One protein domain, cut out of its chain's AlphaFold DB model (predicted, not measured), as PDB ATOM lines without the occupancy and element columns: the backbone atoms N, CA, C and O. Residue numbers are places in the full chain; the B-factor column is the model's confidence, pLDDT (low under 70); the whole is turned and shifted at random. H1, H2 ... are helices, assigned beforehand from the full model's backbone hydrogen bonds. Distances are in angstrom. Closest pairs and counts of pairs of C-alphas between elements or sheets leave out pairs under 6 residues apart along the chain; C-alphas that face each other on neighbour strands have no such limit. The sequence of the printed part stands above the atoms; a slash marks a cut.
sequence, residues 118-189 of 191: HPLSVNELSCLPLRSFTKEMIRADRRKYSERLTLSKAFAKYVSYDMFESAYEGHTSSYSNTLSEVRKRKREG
ATOM      1  N   HIS A 118     -23.422  41.140   6.410       55.19
ATOM      2  CA  HIS A 118     -24.701  41.620   6.895       55.19
ATOM      3  C   HIS A 118     -25.370  42.509   5.834       55.19
ATOM      4  O   HIS A 118     -24.663  43.090   5.022       55.19
ATOM      5  N   PRO A 119     -26.704  42.689   5.889       58.78
ATOM      6  CA  PRO A 119     -27.366  43.732   5.105       58.78
ATOM      7  C   PRO A 119     -26.906  45.145   5.505       58.78
ATOM      8  O   PRO A 119     -27.243  46.101   4.827       58.78
ATOM      9  N   LEU A 120     -26.151  45.263   6.605       62.91
ATOM     10  CA  LEU A 120     -25.513  46.487   7.060       62.91
ATOM     11  C   LEU A 120     -24.228  46.733   6.263       62.91
ATOM     12  O   LEU A 120     -23.315  45.898   6.265       62.91
ATOM     13  N   SER A 121     -24.157  47.901   5.642       69.94
ATOM     14  CA  SER A 121     -22.965  48.483   5.037       69.94
ATOM     15  C   SER A 121     -21.798  48.578   6.029       69.94
ATOM     16  O   SER A 121     -21.952  48.508   7.251       69.94
ATOM     17  N   VAL A 122     -20.591  48.761   5.491       71.12
ATOM     18  CA  VAL A 122     -19.361  48.952   6.275       71.12
ATOM     19  C   VAL A 122     -19.501  50.139   7.242       71.12
ATOM     20  O   VAL A 122     -19.078  50.038   8.394       71.12
ATOM     21  N   ASN A 123     -20.188  51.202   6.816       72.81
ATOM     22  CA  ASN A 123     -20.524  52.352   7.650       72.81
ATOM     23  C   ASN A 123     -21.482  51.988   8.799       72.81
ATOM     24  O   ASN A 123     -21.186  52.253   9.962       72.81
ATOM     25  N   GLU A 124     -22.585  51.292   8.522       73.94
ATOM     26  CA  GLU A 124     -23.532  50.868   9.568       73.94
ATOM     27  C   GLU A 124     -22.892  49.926  10.596       73.94
ATOM     28  O   GLU A 124     -23.201  49.989  11.786       73.94
ATOM     29  N   LEU A 125     -21.957  49.077  10.163       71.31
ATOM     30  CA  LEU A 125     -21.163  48.245  11.065       71.31
ATOM     31  C   LEU A 125     -20.192  49.062  11.926       71.31
ATOM     32  O   LEU A 125     -19.932  48.661  13.062       71.31
ATOM     33  N   SER A 126     -19.665  50.177  11.413       68.56
ATOM     34  CA  SER A 126     -18.806  51.089  12.181       68.56
ATOM     35  C   SER A 126     -19.562  51.733  13.347       68.56
ATOM     36  O   SER A 126     -18.998  51.929  14.423       68.56
ATOM     37  N   CYS A 127     -20.867  51.944  13.173       69.31
ATOM     38  CA  CYS A 127     -21.751  52.504  14.188       69.31
ATOM     39  C   CYS A 127     -22.144  51.501  15.288       69.31
ATOM     40  O   CYS A 127     -22.757  51.903  16.277       69.31
ATOM     41  N   LEU A 128     -21.814  50.207  15.157       69.50
ATOM     42  CA  LEU A 128     -22.130  49.206  16.180       69.50
ATOM     43  C   LEU A 128     -21.084  49.207  17.310       69.50
ATOM     44  O   LEU A 128     -19.923  48.849  17.082       69.50
ATOM     45  N   PRO A 129     -21.472  49.511  18.565       65.88
ATOM     46  CA  PRO A 129     -20.545  49.468  19.690       65.88
ATOM     47  C   PRO A 129     -20.045  48.040  19.935       65.88
ATOM     48  O   PRO A 129     -20.836  47.098  19.896       65.88
ATOM     49  N   LEU A 130     -18.782  47.859  20.345       65.56
ATOM     50  CA  LEU A 130     -18.226  46.545  20.736       65.56
ATOM     51  C   LEU A 130     -19.060  45.815  21.814       65.56
ATOM     52  O   LEU A 130     -19.010  44.593  21.932       65.56
ATOM     53  N   ARG A 131     -19.844  46.557  22.602       64.06
ATOM     54  CA  ARG A 131     -20.732  46.018  23.646       64.06
ATOM     55  C   ARG A 131     -22.036  45.424  23.102       64.06
ATOM     56  O   ARG A 131     -22.719  44.719  23.834       64.06
ATOM     57  N   SER A 132     -22.372  45.678  21.838       68.81
ATOM     58  CA  SER A 132     -23.574  45.135  21.190       68.81
ATOM     59  C   SER A 132     -23.401  43.689  20.699       68.81
ATOM     60  O   SER A 132     -24.374  43.047  20.310       68.81
ATOM     61  N   PHE A 133     -22.186  43.129  20.765       68.50
ATOM     62  CA  PHE A 133     -21.918  41.744  20.383       68.50
ATOM     63  C   PHE A 133     -22.290  40.752  21.500       68.50
ATOM     64  O   PHE A 133     -21.545  40.582  22.468       68.50
ATOM     65  N   THR A 134     -23.425  40.059  21.359       73.81
ATOM     66  CA  THR A 134     -23.966  39.153  22.392       73.81
ATOM     67  C   THR A 134     -23.482  37.698  22.266       73.81
ATOM     68  O   THR A 134     -22.967  37.268  21.228       73.81
ATOM     69  N   LYS A 135     -23.666  36.891  23.327       72.88
ATOM     70  CA  LYS A 135     -23.345  35.445  23.315       72.88
ATOM     71  C   LYS A 135     -24.218  34.680  22.316       72.88
ATOM     72  O   LYS A 135     -23.786  33.677  21.747       72.88
ATOM     73  N   GLU A 136     -25.423  35.171  22.070       72.44
ATOM     74  CA  GLU A 136     -26.386  34.639  21.112       72.44
ATOM     75  C   GLU A 136     -25.849  34.773  19.681       72.44
ATOM     76  O   GLU A 136     -25.946  33.825  18.904       72.44
ATOM     77  N   MET A 137     -25.170  35.880  19.358       68.38
ATOM     78  CA  MET A 137     -24.519  36.064  18.053       68.38
ATOM     79  C   MET A 137     -23.372  35.069  17.826       68.38
ATOM     80  O   MET A 137     -23.212  34.562  16.717       68.38
ATOM     81  N   ILE A 138     -22.603  34.748  18.875       70.25
ATOM     82  CA  ILE A 138     -21.539  33.729  18.815       70.25
ATOM     83  C   ILE A 138     -22.136  32.345  18.535       70.25
ATOM     84  O   ILE A 138     -21.587  31.593  17.728       70.25
ATOM     85  N   ARG A 139     -23.249  32.007  19.202       71.81
ATOM     86  CA  ARG A 139     -23.947  30.723  19.023       71.81
ATOM     87  C   ARG A 139     -24.599  30.601  17.646       71.81
ATOM     88  O   ARG A 139     -24.595  29.511  17.087       71.81
ATOM     89  N   ALA A 140     -25.132  31.700  17.113       70.31
ATOM     90  CA  ALA A 140     -25.772  31.724  15.803       70.31
ATOM     91  C   ALA A 140     -24.757  31.576  14.657       70.31
ATOM     92  O   ALA A 140     -24.973  30.776  13.750       70.31
ATOM     93  N   ASP A 141     -23.646  32.325  14.692       70.50
ATOM     94  CA  ASP A 141     -22.586  32.220  13.685       70.50
ATOM     95  C   ASP A 141     -21.231  32.711  14.232       70.50
ATOM     96  O   ASP A 141     -20.882  33.898  14.191       70.50
ATOM     97  N   ARG A 142     -20.421  31.757  14.706       74.19
ATOM     98  CA  ARG A 142     -19.086  32.023  15.261       74.19
ATOM     99  C   ARG A 142     -18.148  32.700  14.256       74.19
ATOM    100  O   ARG A 142     -17.300  33.499  14.661       74.19
ATOM    101  N   ARG A 143     -18.279  32.395  12.960       74.88
ATOM    102  CA  ARG A 143     -17.432  32.986  11.916       74.88
ATOM    103  C   ARG A 143     -17.793  34.454  11.724       74.88
ATOM    104  O   ARG A 143     -16.902  35.299  11.808       74.88
ATOM    105  N   LYS A 144     -19.079  34.768  11.552       72.81
ATOM    106  CA  LYS A 144     -19.551  36.155  11.391       72.81
ATOM    107  C   LYS A 144     -19.249  37.011  12.614       72.81
ATOM    108  O   LYS A 144     -18.838  38.158  12.462       72.81
ATOM    109  N   TYR A 145     -19.388  36.454  13.818       77.88
ATOM    110  CA  TYR A 145     -18.978  37.141  15.041       77.88
ATOM    111  C   TYR A 145     -17.498  37.552  14.990       77.88
ATOM    112  O   TYR A 145     -17.165  38.716  15.208       77.88
ATOM    113  N   SER A 146     -16.605  36.613  14.654       79.69
ATOM    114  CA  SER A 146     -15.165  36.887  14.595       79.69
ATOM    115  C   SER A 146     -14.809  37.950  13.553       79.69
ATOM    116  O   SER A 146     -13.857  38.707  13.753       79.69
ATOM    117  N   GLU A 147     -15.532  37.987  12.435       83.75
ATOM    118  CA  GLU A 147     -15.340  38.975  11.372       83.75
ATOM    119  C   GLU A 147     -15.723  40.378  11.840       83.75
ATOM    120  O   GLU A 147     -14.900  41.292  11.765       83.75
ATOM    121  N   ARG A 148     -16.908  40.529  12.438       79.19
ATOM    122  CA  ARG A 148     -17.384  41.825  12.944       79.19
ATOM    123  C   ARG A 148     -16.564  42.346  14.101       79.19
ATOM    124  O   ARG A 148     -16.259  43.530  14.135       79.19
ATOM    125  N   LEU A 149     -16.159  41.469  15.015       81.00
ATOM    126  CA  LEU A 149     -15.270  41.856  16.103       81.00
ATOM    127  C   LEU A 149     -13.939  42.389  15.559       81.00
ATOM    128  O   LEU A 149     -13.364  43.315  16.122       81.00
ATOM    129  N   THR A 150     -13.443  41.812  14.463       86.19
ATOM    130  CA  THR A 150     -12.200  42.260  13.828       86.19
ATOM    131  C   THR A 150     -12.370  43.632  13.169       86.19
ATOM    132  O   THR A 150     -11.524  44.495  13.383       86.19
ATOM    133  N   LEU A 151     -13.465  43.856  12.438       84.88
ATOM    134  CA  LEU A 151     -13.785  45.161  11.845       84.88
ATOM    135  C   LEU A 151     -14.020  46.234  12.913       84.88
ATOM    136  O   LEU A 151     -13.411  47.292  12.861       84.88
ATOM    137  N   SER A 152     -14.829  45.937  13.929       82.56
ATOM    138  CA  SER A 152     -15.140  46.871  15.018       82.56
ATOM    139  C   SER A 152     -13.885  47.298  15.792       82.56
ATOM    140  O   SER A 152     -13.729  48.471  16.114       82.56
ATOM    141  N   LYS A 153     -12.926  46.386  16.006       84.69
ATOM    142  CA  LYS A 153     -11.609  46.741  16.567       84.69
ATOM    143  C   LYS A 153     -10.799  47.669  15.660       84.69
ATOM    144  O   LYS A 153     -10.111  48.541  16.173       84.69
ATOM    145  N   ALA A 154     -10.871  47.482  14.343       88.31
ATOM    146  CA  ALA A 154     -10.203  48.362  13.391       88.31
ATOM    147  C   ALA A 154     -10.826  49.766  13.398       88.31
ATOM    148  O   ALA A 154     -10.092  50.747  13.449       88.31
ATOM    149  N   PHE A 155     -12.161  49.855  13.422       85.00
ATOM    150  CA  PHE A 155     -12.886  51.124  13.524       85.00
ATOM    151  C   PHE A 155     -12.592  51.874  14.815       85.00
ATOM    152  O   PHE A 155     -12.423  53.082  14.770       85.00
ATOM    153  N   ALA A 156     -12.457  51.175  15.946       84.38
ATOM    154  CA  ALA A 156     -12.182  51.798  17.242       84.38
ATOM    155  C   ALA A 156     -10.868  52.611  17.296       84.38
ATOM    156  O   ALA A 156     -10.648  53.338  18.260       84.38
ATOM    157  N   LYS A 157      -9.994  52.498  16.283       86.38
ATOM    158  CA  LYS A 157      -8.800  53.343  16.127       86.38
ATOM    159  C   LYS A 157      -9.081  54.720  15.523       86.38
ATOM    160  O   LYS A 157      -8.213  55.586  15.586       86.38
ATOM    161  N   TYR A 158     -10.245  54.906  14.915       87.44
ATOM    162  CA  TYR A 158     -10.622  56.116  14.201       87.44
ATOM    163  C   TYR A 158     -11.789  56.790  14.916       87.44
ATOM    164  O   TYR A 158     -12.677  56.134  15.453       87.44
ATOM    165  N   VAL A 159     -11.770  58.121  14.934       84.44
ATOM    166  CA  VAL A 159     -12.795  58.931  15.610       84.44
ATOM    167  C   VAL A 159     -14.105  58.958  14.814       84.44
ATOM    168  O   VAL A 159     -15.178  59.066  15.401       84.44
ATOM    169  N   SER A 160     -14.030  58.836  13.487       86.31
ATOM    170  CA  SER A 160     -15.181  58.839  12.584       86.31
ATOM    171  C   SER A 160     -15.008  57.833  11.447       86.31
ATOM    172  O   SER A 160     -13.893  57.379  11.162       86.31
ATOM    173  N   TYR A 161     -16.120  57.511  10.780       84.88
ATOM    174  CA  TYR A 161     -16.103  56.679   9.581       84.88
ATOM    175  C   TYR A 161     -15.282  57.322   8.457       84.88
ATOM    176  O   TYR A 161     -14.463  56.633   7.869       84.88
ATOM    177  N   ASP A 162     -15.392  58.633   8.231       87.94
ATOM    178  CA  ASP A 162     -14.649  59.331   7.165       87.94
ATOM    179  C   ASP A 162     -13.123  59.189   7.318       87.94
ATOM    180  O   ASP A 162     -12.390  59.021   6.340       87.94
ATOM    181  N   MET A 163     -12.627  59.196   8.561       89.25
ATOM    182  CA  MET A 163     -11.207  58.979   8.867       89.25
ATOM    183  C   MET A 163     -10.781  57.531   8.613       89.25
ATOM    184  O   MET A 163      -9.670  57.280   8.142       89.25
ATOM    185  N   PHE A 164     -11.660  56.573   8.919       90.06
ATOM    186  CA  PHE A 164     -11.445  55.178   8.557       90.06
ATOM    187  C   PHE A 164     -11.451  55.012   7.034       90.06
ATOM    188  O   PHE A 164     -10.540  54.402   6.490       90.06
ATOM    189  N   GLU A 165     -12.431  55.579   6.338       89.06
ATOM    190  CA  GLU A 165     -12.558  55.482   4.888       89.06
ATOM    191  C   GLU A 165     -11.347  56.066   4.172       89.06
ATOM    192  O   GLU A 165     -10.763  55.394   3.324       89.06
ATOM    193  N   SER A 166     -10.878  57.233   4.610       90.75
ATOM    194  CA  SER A 166      -9.643  57.838   4.102       90.75
ATOM    195  C   SER A 166      -8.419  56.942   4.345       90.75
ATOM    196  O   SER A 166      -7.566  56.781   3.478       90.75
ATOM    197  N   ALA A 167      -8.320  56.295   5.513       89.25
ATOM    198  CA  ALA A 167      -7.205  55.397   5.828       89.25
ATOM    199  C   ALA A 167      -7.282  54.022   5.130       89.25
ATOM    200  O   ALA A 167      -6.291  53.278   5.110       89.25
ATOM    201  N   TYR A 168      -8.452  53.653   4.609       90.69
ATOM    202  CA  TYR A 168      -8.734  52.412   3.883       90.69
ATOM    203  C   TYR A 168      -9.206  52.714   2.453       90.69
ATOM    204  O   TYR A 168     -10.001  51.959   1.889       90.69
ATOM    205  N   GLU A 169      -8.705  53.801   1.861       90.25
ATOM    206  CA  GLU A 169      -9.076  54.245   0.521       90.25
ATOM    207  C   GLU A 169      -8.949  53.101  -0.503       90.25
ATOM    208  O   GLU A 169      -7.994  52.321  -0.489       90.25
ATOM    209  N   GLY A 170      -9.967  52.946  -1.353       87.12
ATOM    210  CA  GLY A 170     -10.058  51.845  -2.322       87.12
ATOM    211  C   GLY A 170     -10.473  50.487  -1.733       87.12
ATOM    212  O   GLY A 170     -10.721  49.542  -2.490       87.12
ATOM    213  N   HIS A 171     -10.608  50.375  -0.406       88.00
ATOM    214  CA  HIS A 171     -10.993  49.139   0.279       88.00
ATOM    215  C   HIS A 171     -12.384  49.166   0.923       88.00
ATOM    216  O   HIS A 171     -12.925  48.095   1.200       88.00
ATOM    217  N   THR A 172     -12.994  50.340   1.111       84.44
ATOM    218  CA  THR A 172     -14.310  50.497   1.767       84.44
ATOM    219  C   THR A 172     -15.519  50.200   0.879       84.44
ATOM    220  O   THR A 172     -16.639  50.114   1.378       84.44
ATOM    221  N   SER A 173     -15.307  49.973  -0.421       79.06
ATOM    222  CA  SER A 173     -16.375  49.756  -1.409       79.06
ATOM    223  C   SER A 173     -17.203  48.489  -1.183       79.06
ATOM    224  O   SER A 173     -18.322  48.388  -1.685       79.06
ATOM    225  N   SER A 174     -16.677  47.516  -0.436       78.44
ATOM    226  CA  SER A 174     -17.415  46.317  -0.049       78.44
ATOM    227  C   SER A 174     -16.967  45.783   1.310       78.44
ATOM    228  O   SER A 174     -15.839  46.019   1.766       78.44
ATOM    229  N   TYR A 175     -17.845  45.013   1.959       79.12
ATOM    230  CA  TYR A 175     -17.533  44.373   3.238       79.12
ATOM    231  C   TYR A 175     -16.358  43.400   3.102       79.12
ATOM    232  O   TYR A 175     -15.453  43.381   3.943       79.12
ATOM    233  N   SER A 176     -16.351  42.604   2.030       78.12
ATOM    234  CA  SER A 176     -15.300  41.618   1.764       78.12
ATOM    235  C   SER A 176     -13.926  42.260   1.536       78.12
ATOM    236  O   SER A 176     -12.927  41.767   2.077       78.12
ATOM    237  N   ASN A 177     -13.869  43.375   0.802       83.50
ATOM    238  CA  ASN A 177     -12.638  44.121   0.535       83.50
ATOM    239  C   ASN A 177     -12.098  44.755   1.829       83.50
ATOM    240  O   ASN A 177     -10.953  44.501   2.217       83.50
ATOM    241  N   THR A 178     -12.972  45.429   2.586       87.12
ATOM    242  CA  THR A 178     -12.623  46.045   3.876       87.12
ATOM    243  C   THR A 178     -12.087  45.007   4.863       87.12
ATOM    244  O   THR A 178     -11.021  45.176   5.456       87.12
ATOM    245  N   LEU A 179     -12.799  43.887   5.034       86.75
ATOM    246  CA  LEU A 179     -12.409  42.822   5.959       86.75
ATOM    247  C   LEU A 179     -11.077  42.172   5.564       86.75
ATOM    248  O   LEU A 179     -10.293  41.790   6.440       86.75
ATOM    249  N   SER A 180     -10.823  42.020   4.265       87.12
ATOM    250  CA  SER A 180      -9.571  41.456   3.756       87.12
ATOM    251  C   SER A 180      -8.384  42.355   4.087       87.12
ATOM    252  O   SER A 180      -7.382  41.859   4.618       87.12
ATOM    253  N   GLU A 181      -8.528  43.662   3.872       92.12
ATOM    254  CA  GLU A 181      -7.494  44.651   4.180       92.12
ATOM    255  C   GLU A 181      -7.269  44.788   5.694       92.12
ATOM    256  O   GLU A 181      -6.137  44.707   6.173       92.12
ATOM    257  N   VAL A 182      -8.338  44.848   6.492       91.31
ATOM    258  CA  VAL A 182      -8.248  44.832   7.961       91.31
ATOM    259  C   VAL A 182      -7.516  43.579   8.459       91.31
ATOM    260  O   VAL A 182      -6.603  43.655   9.285       91.31
ATOM    261  N   ARG A 183      -7.853  42.389   7.944       90.00
ATOM    262  CA  ARG A 183      -7.158  41.146   8.321       90.00
ATOM    263  C   ARG A 183      -5.683  41.166   7.923       90.00
ATOM    264  O   ARG A 183      -4.869  40.608   8.659       90.00
ATOM    265  N   LYS A 184      -5.343  41.769   6.783       91.25
ATOM    266  CA  LYS A 184      -3.957  41.950   6.341       91.25
ATOM    267  C   LYS A 184      -3.191  42.846   7.314       91.25
ATOM    268  O   LYS A 184      -2.219  42.373   7.897       91.25
ATOM    269  N   ARG A 185      -3.698  44.044   7.614       91.75
ATOM    270  CA  ARG A 185      -3.083  44.974   8.581       91.75
ATOM    271  C   ARG A 185      -2.937  44.364   9.976       91.75
ATOM    272  O   ARG A 185      -1.916  44.555  10.628       91.75
ATOM    273  N   LYS A 186      -3.904  43.549  10.412       88.69
ATOM    274  CA  LYS A 186      -3.809  42.786  11.669       88.69
ATOM    275  C   LYS A 186      -2.659  41.780  11.672       88.69
ATOM    276  O   LYS A 186      -1.968  41.676  12.679       88.69
ATOM    277  N   ARG A 187      -2.452  41.036  10.579       89.12
ATOM    278  CA  ARG A 187      -1.311  40.107  10.457       89.12
ATOM    279  C   ARG A 187       0.028  40.844  10.448       89.12
ATOM    280  O   ARG A 187       1.004  40.307  10.948       89.12
ATOM    281  N   GLU A 188       0.047  42.064   9.921       91.06
ATOM    282  CA  GLU A 188       1.219  42.947   9.896       91.06
ATOM    283  C   GLU A 188       1.446  43.702  11.222       91.06
ATOM    284  O   GLU A 188       2.368  44.506  11.309       91.06
ATOM    285  N   GLY A 189       0.612  43.489  12.251       85.31
ATOM    286  CA  GLY A 189       0.730  44.184  13.541       85.31
ATOM    287  C   GLY A 189       0.344  45.668  13.502       85.31
ATOM    288  O   GLY A 189       0.662  46.414  14.420       85.31
TER     289      GLY A 189
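Overview. This is residues 118 to 189 of the 191 residues of the protein "Core-binding (CB) domain-containing protein" of Aphanomyces astaci (UniProt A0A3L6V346). The long helix H3 runs through the middle, and H5 crosses it at about a right angle over the half of H3 nearer its last residue. Short H1 packs beside that same end of H3, H4 lies just beyond it, and H2 lies at the opposite end, where the chain turns into H3. The printed part has 72 residues with five named helices, in the order H1, H2, H3, H4, H5, and no named strand; the class is all helix. It is compact, with a radius of gyration of the C-alphas of 11.9 A, and spans 33 by 23 by 22 A.

Arrangement. H3, residues 142 to 155, touches H5, residues 175 to 187, which meets it with residues 179 to 183 alone. Their closest C-alphas are those of Leu 151 and Leu 179, 6.5 A apart, and their lines are about perpendicular, at 75 degrees. H3 also touches H1, residues 122 to 126; the closest C-alphas, of Ser 126 and Phe 155, are 6.1 A apart. H4, residues 161 to 167, is close to H3 but not clearly touching, about perpendicular at 82 degrees, with the C-alphas of Phe 155 and Phe 164 closest at 6.6 A. H2, residues 135 to 140, is close to H3 but not clearly touching, with the C-alphas of Ile 138 and Tyr 145 closest at 5.7 A, at a steep tilt of 53 degrees, opposite ways. H2 is apart from H4 and H5. In H1, H2, H3, H4 and H5 every O i to N i+4 pair is within hydrogen-bond range.

Along the chain. H3 measures 20.2 A from C-alpha 142 at (-19.086, 32.023, 15.261) to C-alpha 155. H5 measures 18.3 A and ends with C-alpha 187 at (-1.311, 40.107, 10.457). H1 begins with C-alpha 122 at (-19.361, 48.952, 6.275) and measures 6.3 A; H2 measures 8.7 A and H4 9.7 A.

Size, cuts and confidence. The two C-alphas farthest apart, of Arg 139 and Ser 166, are 34.1 A apart. The printed part has no cut and no long link. The mean pLDDT of the printed part is 79.8, and residues 118 to 121, 126 to 133 and 137 are under 70.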